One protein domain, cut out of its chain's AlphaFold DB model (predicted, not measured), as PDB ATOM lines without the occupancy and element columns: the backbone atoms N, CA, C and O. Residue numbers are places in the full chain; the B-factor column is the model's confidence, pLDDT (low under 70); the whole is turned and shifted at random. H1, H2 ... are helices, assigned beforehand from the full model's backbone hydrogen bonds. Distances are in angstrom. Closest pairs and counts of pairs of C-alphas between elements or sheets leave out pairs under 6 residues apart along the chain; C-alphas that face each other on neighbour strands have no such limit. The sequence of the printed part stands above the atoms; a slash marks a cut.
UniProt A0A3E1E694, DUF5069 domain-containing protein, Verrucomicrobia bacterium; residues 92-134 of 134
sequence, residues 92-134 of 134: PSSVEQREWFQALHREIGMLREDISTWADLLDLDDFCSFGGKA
ATOM      1  N   PRO A  92     142.441 196.210 133.382       95.62
ATOM      2  CA  PRO A  92     141.995 194.828 133.204       95.62
ATOM      3  C   PRO A  92     141.284 194.636 131.851       95.62
ATOM      4  O   PRO A  92     140.290 195.303 131.551       95.62
ATOM      5  N   SER A  93     141.771 193.710 131.022       93.62
ATOM      6  CA  SER A  93     141.274 193.515 129.652       93.62
ATOM      7  C   SER A  93     140.240 192.392 129.526       93.62
ATOM      8  O   SER A  93     139.291 192.531 128.748       93.62
ATOM      9  N   SER A  94     140.357 191.322 130.316       94.88
ATOM     10  CA  SER A  94     139.388 190.214 130.341       94.88
ATOM     11  C   SER A  94     138.312 190.395 131.420       94.88
ATOM     12  O   SER A  94     138.404 191.290 132.265       94.88
ATOM     13  N   VAL A  95     137.259 189.573 131.374       97.12
ATOM     14  CA  VAL A  95     136.205 189.584 132.404       97.12
ATOM     15  C   VAL A  95     136.781 189.138 133.743       97.12
ATOM     16  O   VAL A  95     136.622 189.841 134.732       97.12
ATOM     17  N   GLU A  96     137.557 188.061 133.740       95.81
ATOM     18  CA  GLU A  96     138.212 187.495 134.922       95.81
ATOM     19  C   GLU A  96     139.172 188.512 135.552       95.81
ATOM     20  O   GLU A  96     139.205 188.705 136.766       95.81
ATOM     21  N   GLN A  97     139.921 189.235 134.715       95.12
ATOM     22  CA  GLN A  97     140.781 190.323 135.168       95.12
ATOM     23  C   GLN A  97     139.987 191.463 135.806       95.12
ATOM     24  O   GLN A  97     140.426 192.012 136.812       95.12
ATOM     25  N   ARG A  98     138.834 191.835 135.235       97.31
ATOM     26  CA  ARG A  98     137.965 192.876 135.803       97.31
ATOM     27  C   ARG A  98     137.369 192.443 137.138       97.31
ATOM     28  O   ARG A  98     137.301 193.263 138.047       97.31
ATOM     29  N   GLU A  99     136.968 191.184 137.267       97.31
ATOM     30  CA  GLU A  99     136.449 190.623 138.517       97.31
ATOM     31  C   GLU A  99     137.509 190.643 139.618       97.31
ATOM     32  O   GLU A  99     137.250 191.173 140.697       97.31
ATOM     33  N   TRP A 100     138.719 190.155 139.322       95.12
ATOM     34  CA  TRP A 100     139.836 190.190 140.268       95.12
ATOM     35  C   TRP A 100     140.192 191.623 140.673       95.12
ATOM     36  O   TRP A 100     140.311 191.925 141.858       95.12
ATOM     37  N   PHE A 101     140.290 192.526 139.692       96.88
ATOM     38  CA  PHE A 101     140.583 193.939 139.924       96.88
ATOM     39  C   PHE A 101     139.560 194.574 140.868       96.88
ATOM     40  O   PHE A 101     139.927 195.240 141.831       96.88
ATOM     41  N   GLN A 102     138.266 194.355 140.613       96.81
ATOM     42  CA  GLN A 102     137.200 194.897 141.451       96.81
ATOM     43  C   GLN A 102     137.177 194.275 142.846       96.81
ATOM     44  O   GLN A 102     136.883 194.982 143.807       96.81
ATOM     45  N   ALA A 103     137.448 192.973 142.962       96.81
ATOM     46  CA  ALA A 103     137.498 192.292 144.248       96.81
ATOM     47  C   ALA A 103     138.585 192.902 145.140       96.81
ATOM     48  O   ALA A 103     138.263 193.372 146.231       96.81
ATOM     49  N   LEU A 104     139.817 192.999 144.629       95.81
ATOM     50  CA  LEU A 104     140.924 193.596 145.371       95.81
ATOM     51  C   LEU A 104     140.660 195.077 145.670       95.81
ATOM     52  O   LEU A 104     140.791 195.497 146.811       95.81
ATOM     53  N   HIS A 105     140.201 195.865 144.689       97.50
ATOM     54  CA  HIS A 105     139.915 197.289 144.897       97.50
ATOM     55  C   HIS A 105     138.890 197.525 146.023       97.50
ATOM     56  O   HIS A 105     139.075 198.416 146.853       97.50
ATOM     57  N   ARG A 106     137.828 196.707 146.099       96.81
ATOM     58  CA  ARG A 106     136.846 196.795 147.193       96.81
ATOM     59  C   ARG A 106     137.459 196.501 148.558       96.81
ATOM     60  O   ARG A 106     137.040 197.114 149.533       96.81
ATOM     61  N   GLU A 107     138.396 195.565 148.624       95.56
ATOM     62  CA  GLU A 107     139.052 195.171 149.869       95.56
ATOM     63  C   GLU A 107     139.972 196.273 150.401       95.56
ATOM     64  O   GLU A 107     139.899 196.618 151.580       95.56
ATOM     65  N   ILE A 108     140.799 196.858 149.531       95.81
ATOM     66  CA  ILE A 108     141.902 197.728 149.963       95.81
ATOM     67  C   ILE A 108     141.590 199.227 149.915       95.81
ATOM     68  O   ILE A 108     142.346 200.013 150.479       95.81
ATOM     69  N   GLY A 109     140.518 199.649 149.235       94.94
ATOM     70  CA  GLY A 109     140.210 201.074 149.098       94.94
ATOM     71  C   GLY A 109     138.972 201.367 148.263       94.94
ATOM     72  O   GLY A 109     139.058 202.098 147.285       94.94
ATOM     73  N   MET A 110     137.805 200.843 148.650       94.38
ATOM     74  CA  MET A 110     136.576 200.931 147.842       94.38
ATOM     75  C   MET A 110     136.110 202.351 147.467       94.38
ATOM     76  O   MET A 110     135.291 202.497 146.564       94.38
ATOM     77  N   LEU A 111     136.570 203.380 148.190       95.25
ATOM     78  CA  LEU A 111     136.213 204.784 147.954       95.25
ATOM     79  C   LEU A 111     137.185 205.496 146.995       95.25
ATOM     80  O   LEU A 111     136.983 206.666 146.672       95.25
ATOM     81  N   ARG A 112     138.244 204.819 146.536       95.62
ATOM     82  CA  ARG A 112     139.266 205.373 145.641       95.62
ATOM     83  C   ARG A 112     138.850 205.257 144.176       95.62
ATOM     84  O   ARG A 112     139.378 204.470 143.399       95.62
ATOM     85  N   GLU A 113     137.897 206.092 143.776       94.56
ATOM     86  CA  GLU A 113     137.361 206.117 142.404       94.56
ATOM     87  C   GLU A 113     138.405 206.469 141.322       94.56
ATOM     88  O   GLU A 113     138.161 206.250 140.137       94.56
ATOM     89  N   ASP A 114     139.578 206.981 141.707       95.12
ATOM     90  CA  ASP A 114     140.692 207.278 140.803       95.12
ATOM     91  C   ASP A 114     141.461 206.031 140.320       95.12
ATOM     92  O   ASP A 114     142.208 206.105 139.342       95.12
ATOM     93  N   ILE A 115     141.263 204.872 140.957       96.88
ATOM     94  CA  ILE A 115     141.968 203.624 140.639       96.88
ATOM     95  C   ILE A 115     141.348 202.965 139.406       96.88
ATOM     96  O   ILE A 115     140.256 202.392 139.455       96.88
ATOM     97  N   SER A 116     142.071 203.008 138.285       95.56
ATOM     98  CA  SER A 116     141.579 202.487 136.999       95.56
ATOM     99  C   SER A 116     142.570 201.584 136.260       95.56
ATOM    100  O   SER A 116     142.174 200.845 135.354       95.56
ATOM    101  N   THR A 117     143.846 201.589 136.658       96.06
ATOM    102  CA  THR A 117     144.903 200.788 136.030       96.06
ATOM    103  C   THR A 117     145.491 199.758 136.991       96.06
ATOM    104  O   THR A 117     145.400 199.884 138.213       96.06
ATOM    105  N   TRP A 118     146.149 198.732 136.442       95.19
ATOM    106  CA  TRP A 118     146.941 197.788 137.235       95.19
ATOM    107  C   TRP A 118     148.026 198.496 138.047       95.19
ATOM    108  O   TRP A 118     148.321 198.075 139.160       95.19
ATOM    109  N   ALA A 119     148.617 199.561 137.497       93.88
ATOM    110  CA  ALA A 119     149.628 200.342 138.194       93.88
ATOM    111  C   ALA A 119     149.052 201.004 139.450       93.88
ATOM    112  O   ALA A 119     149.670 200.901 140.507       93.88
ATOM    113  N   ASP A 120     147.871 201.615 139.331       95.44
ATOM    114  CA  ASP A 120     147.180 202.273 140.442       95.44
ATOM    115  C   ASP A 120     146.783 201.271 141.525       95.44
ATOM    116  O   ASP A 120     147.058 201.495 142.701       95.44
ATOM    117  N   LEU A 121     146.177 200.145 141.127       95.38
ATOM    118  CA  LEU A 121     145.712 199.131 142.070       95.38
ATOM    119  C   LEU A 121     146.873 198.502 142.847       95.38
ATOM    120  O   LEU A 121     146.756 198.312 144.050       95.38
ATOM    121  N   LEU A 122     147.995 198.211 142.181       92.56
ATOM    122  CA  LEU A 122     149.174 197.635 142.835       92.56
ATOM    123  C   LEU A 122     149.887 198.638 143.749       92.56
ATOM    124  O   LEU A 122     150.374 198.241 144.799       92.56
ATOM    125  N   ASP A 123     149.948 199.920 143.376       92.44
ATOM    126  CA  ASP A 123     150.499 200.953 144.267       92.44
ATOM    127  C   ASP A 123     149.613 201.151 145.507       92.44
ATOM    128  O   ASP A 123     150.127 201.366 146.604       92.44
ATOM    129  N   LEU A 124     148.288 201.062 145.348       94.75
ATOM    130  CA  LEU A 124     147.343 201.093 146.463       94.75
ATOM    131  C   LEU A 124     147.491 199.859 147.365       94.75
ATOM    132  O   LEU A 124     147.528 200.001 148.585       94.75
ATOM    133  N   ASP A 125     147.606 198.674 146.765       92.81
ATOM    134  CA  ASP A 125     147.811 197.407 147.473       92.81
ATOM    135  C   ASP A 125     149.093 197.438 148.304       92.81
ATOM    136  O   ASP A 125     149.053 197.174 149.506       92.81
ATOM    137  N   ASP A 126     150.208 197.867 147.707       89.31
ATOM    138  CA  ASP A 126     151.472 198.042 148.421       89.31
ATOM    139  C   ASP A 126     151.316 199.051 149.571       89.31
ATOM    140  O   ASP A 126     151.721 198.780 150.702       89.31
ATOM    141  N   PHE A 127     150.695 200.208 149.315       91.69
ATOM    142  CA  PHE A 127     150.490 201.232 150.340       91.69
ATOM    143  C   PHE A 127     149.721 200.690 151.551       91.69
ATOM    144  O   PHE A 127     150.168 200.885 152.682       91.69
ATOM    145  N   CYS A 128     148.613 199.980 151.334       92.62
ATOM    146  CA  CYS A 128     147.825 199.373 152.409       92.62
ATOM    147  C   CYS A 128     148.586 198.231 153.107       92.62
ATOM    148  O   CYS A 128     148.607 198.170 154.339       92.62
ATOM    149  N   SER A 129     149.288 197.386 152.346       88.31
ATOM    150  CA  SER A 129     150.086 196.263 152.867       88.31
ATOM    151  C   SER A 129     151.227 196.718 153.782       88.31
ATOM    152  O   SER A 129     151.558 196.040 154.754       88.31
ATOM    153  N   PHE A 130     151.795 197.900 153.528       87.75
ATOM    154  CA  PHE A 130     152.852 198.501 154.347       87.75
ATOM    155  C   PHE A 130     152.331 199.514 155.390       87.75
ATOM    156  O   PHE A 130     153.094 200.338 155.898       87.75
ATOM    157  N   GLY A 131     151.046 199.429 155.759       90.62
ATOM    158  CA  GLY A 131     150.456 200.150 156.897       90.62
ATOM    159  C   GLY A 131     149.782 201.483 156.559       90.62
ATOM    160  O   GLY A 131     149.343 202.200 157.465       90.62
ATOM    161  N   GLY A 132     149.686 201.819 155.274       91.38
ATOM    162  CA  GLY A 132     148.871 202.917 154.777       91.38
ATOM    163  C   GLY A 132     147.373 202.685 154.997       91.38
ATOM    164  O   GLY A 132     146.917 201.565 155.216       91.38
ATOM    165  N   LYS A 133     146.595 203.769 154.966       90.62
ATOM    166  CA  LYS A 133     145.127 203.741 155.069       90.62
ATOM    167  C   LYS A 133     144.543 204.542 153.917       90.62
ATOM    168  O   LYS A 133     144.915 205.707 153.762       90.62
ATOM    169  N   ALA A 134     143.676 203.917 153.131       84.25
ATOM    170  CA  ALA A 134     143.110 204.472 151.908       84.25
ATOM    171  C   ALA A 134     141.582 204.526 151.935       84.25
ATOM    172  O   ALA A 134     140.972 203.764 152.719       84.25
TER     173      ALA A 134
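What this domain is: This is residues 92 to 134 of the 134 residues of the protein "DUF5069 domain-containing protein" of Verrucomicrobia bacterium (UniProt A0A3E1E694). Two helices, H1 and H2, lie side by side and run the same way, with their lines splayed by 35.0 degrees. The link of residues 110 to 117 folds back from the end of H1 to the start of H2, and the tail of residues 130 to 134 turns back from H2 toward the end of H1. The printed part has 43 residues with two named helices, H1 then H2 along the chain, and no named strand; its class is all helix. It is compact, with a radius of gyration of the C-alphas of 9.9 A, and elongated in outline, with spans of 30 by 17 by 15 A.

How they stand to each other: H1, residues 95 to 109, and H2, residues 118 to 129, touch, with 7 pairs of C-alphas within 8 A. Their closest C-alphas are those of Ile 108 and Asp 125, 6.4 A apart. The centres of H1 and H2 are 11.8 A apart. Their lines stand at a shallow tilt of 35.0 degrees, only just short of steep, and they run the same way. In H1 and H2 every O i to N i+4 pair is within hydrogen-bond range.

Where its parts are: H1 begins at C-alpha 95, at (136.205, 189.584, 132.404), and ends at C-alpha 109, at (140.210, 201.074, 149.098). Its 15 residues, Val 95 to Gly 109, measure 20.7 A from first to last C-alpha. H2 has 12 residues, Trp 118 to Ser 129, and measures 16.0 A from first to last C-alpha. It ends at C-alpha 129, at (150.086, 196.263, 152.867).

The domain as a whole: The two C-alphas farthest apart are those of Ser 94 and Gly 131, at 30.4 A. The printed part has no cut, and it ends at Ala 134, the chain's last residue. The link from H1 to H2, 8 residues, is short. The mean pLDDT of the printed part is 94.2, and no printed residue is under 70.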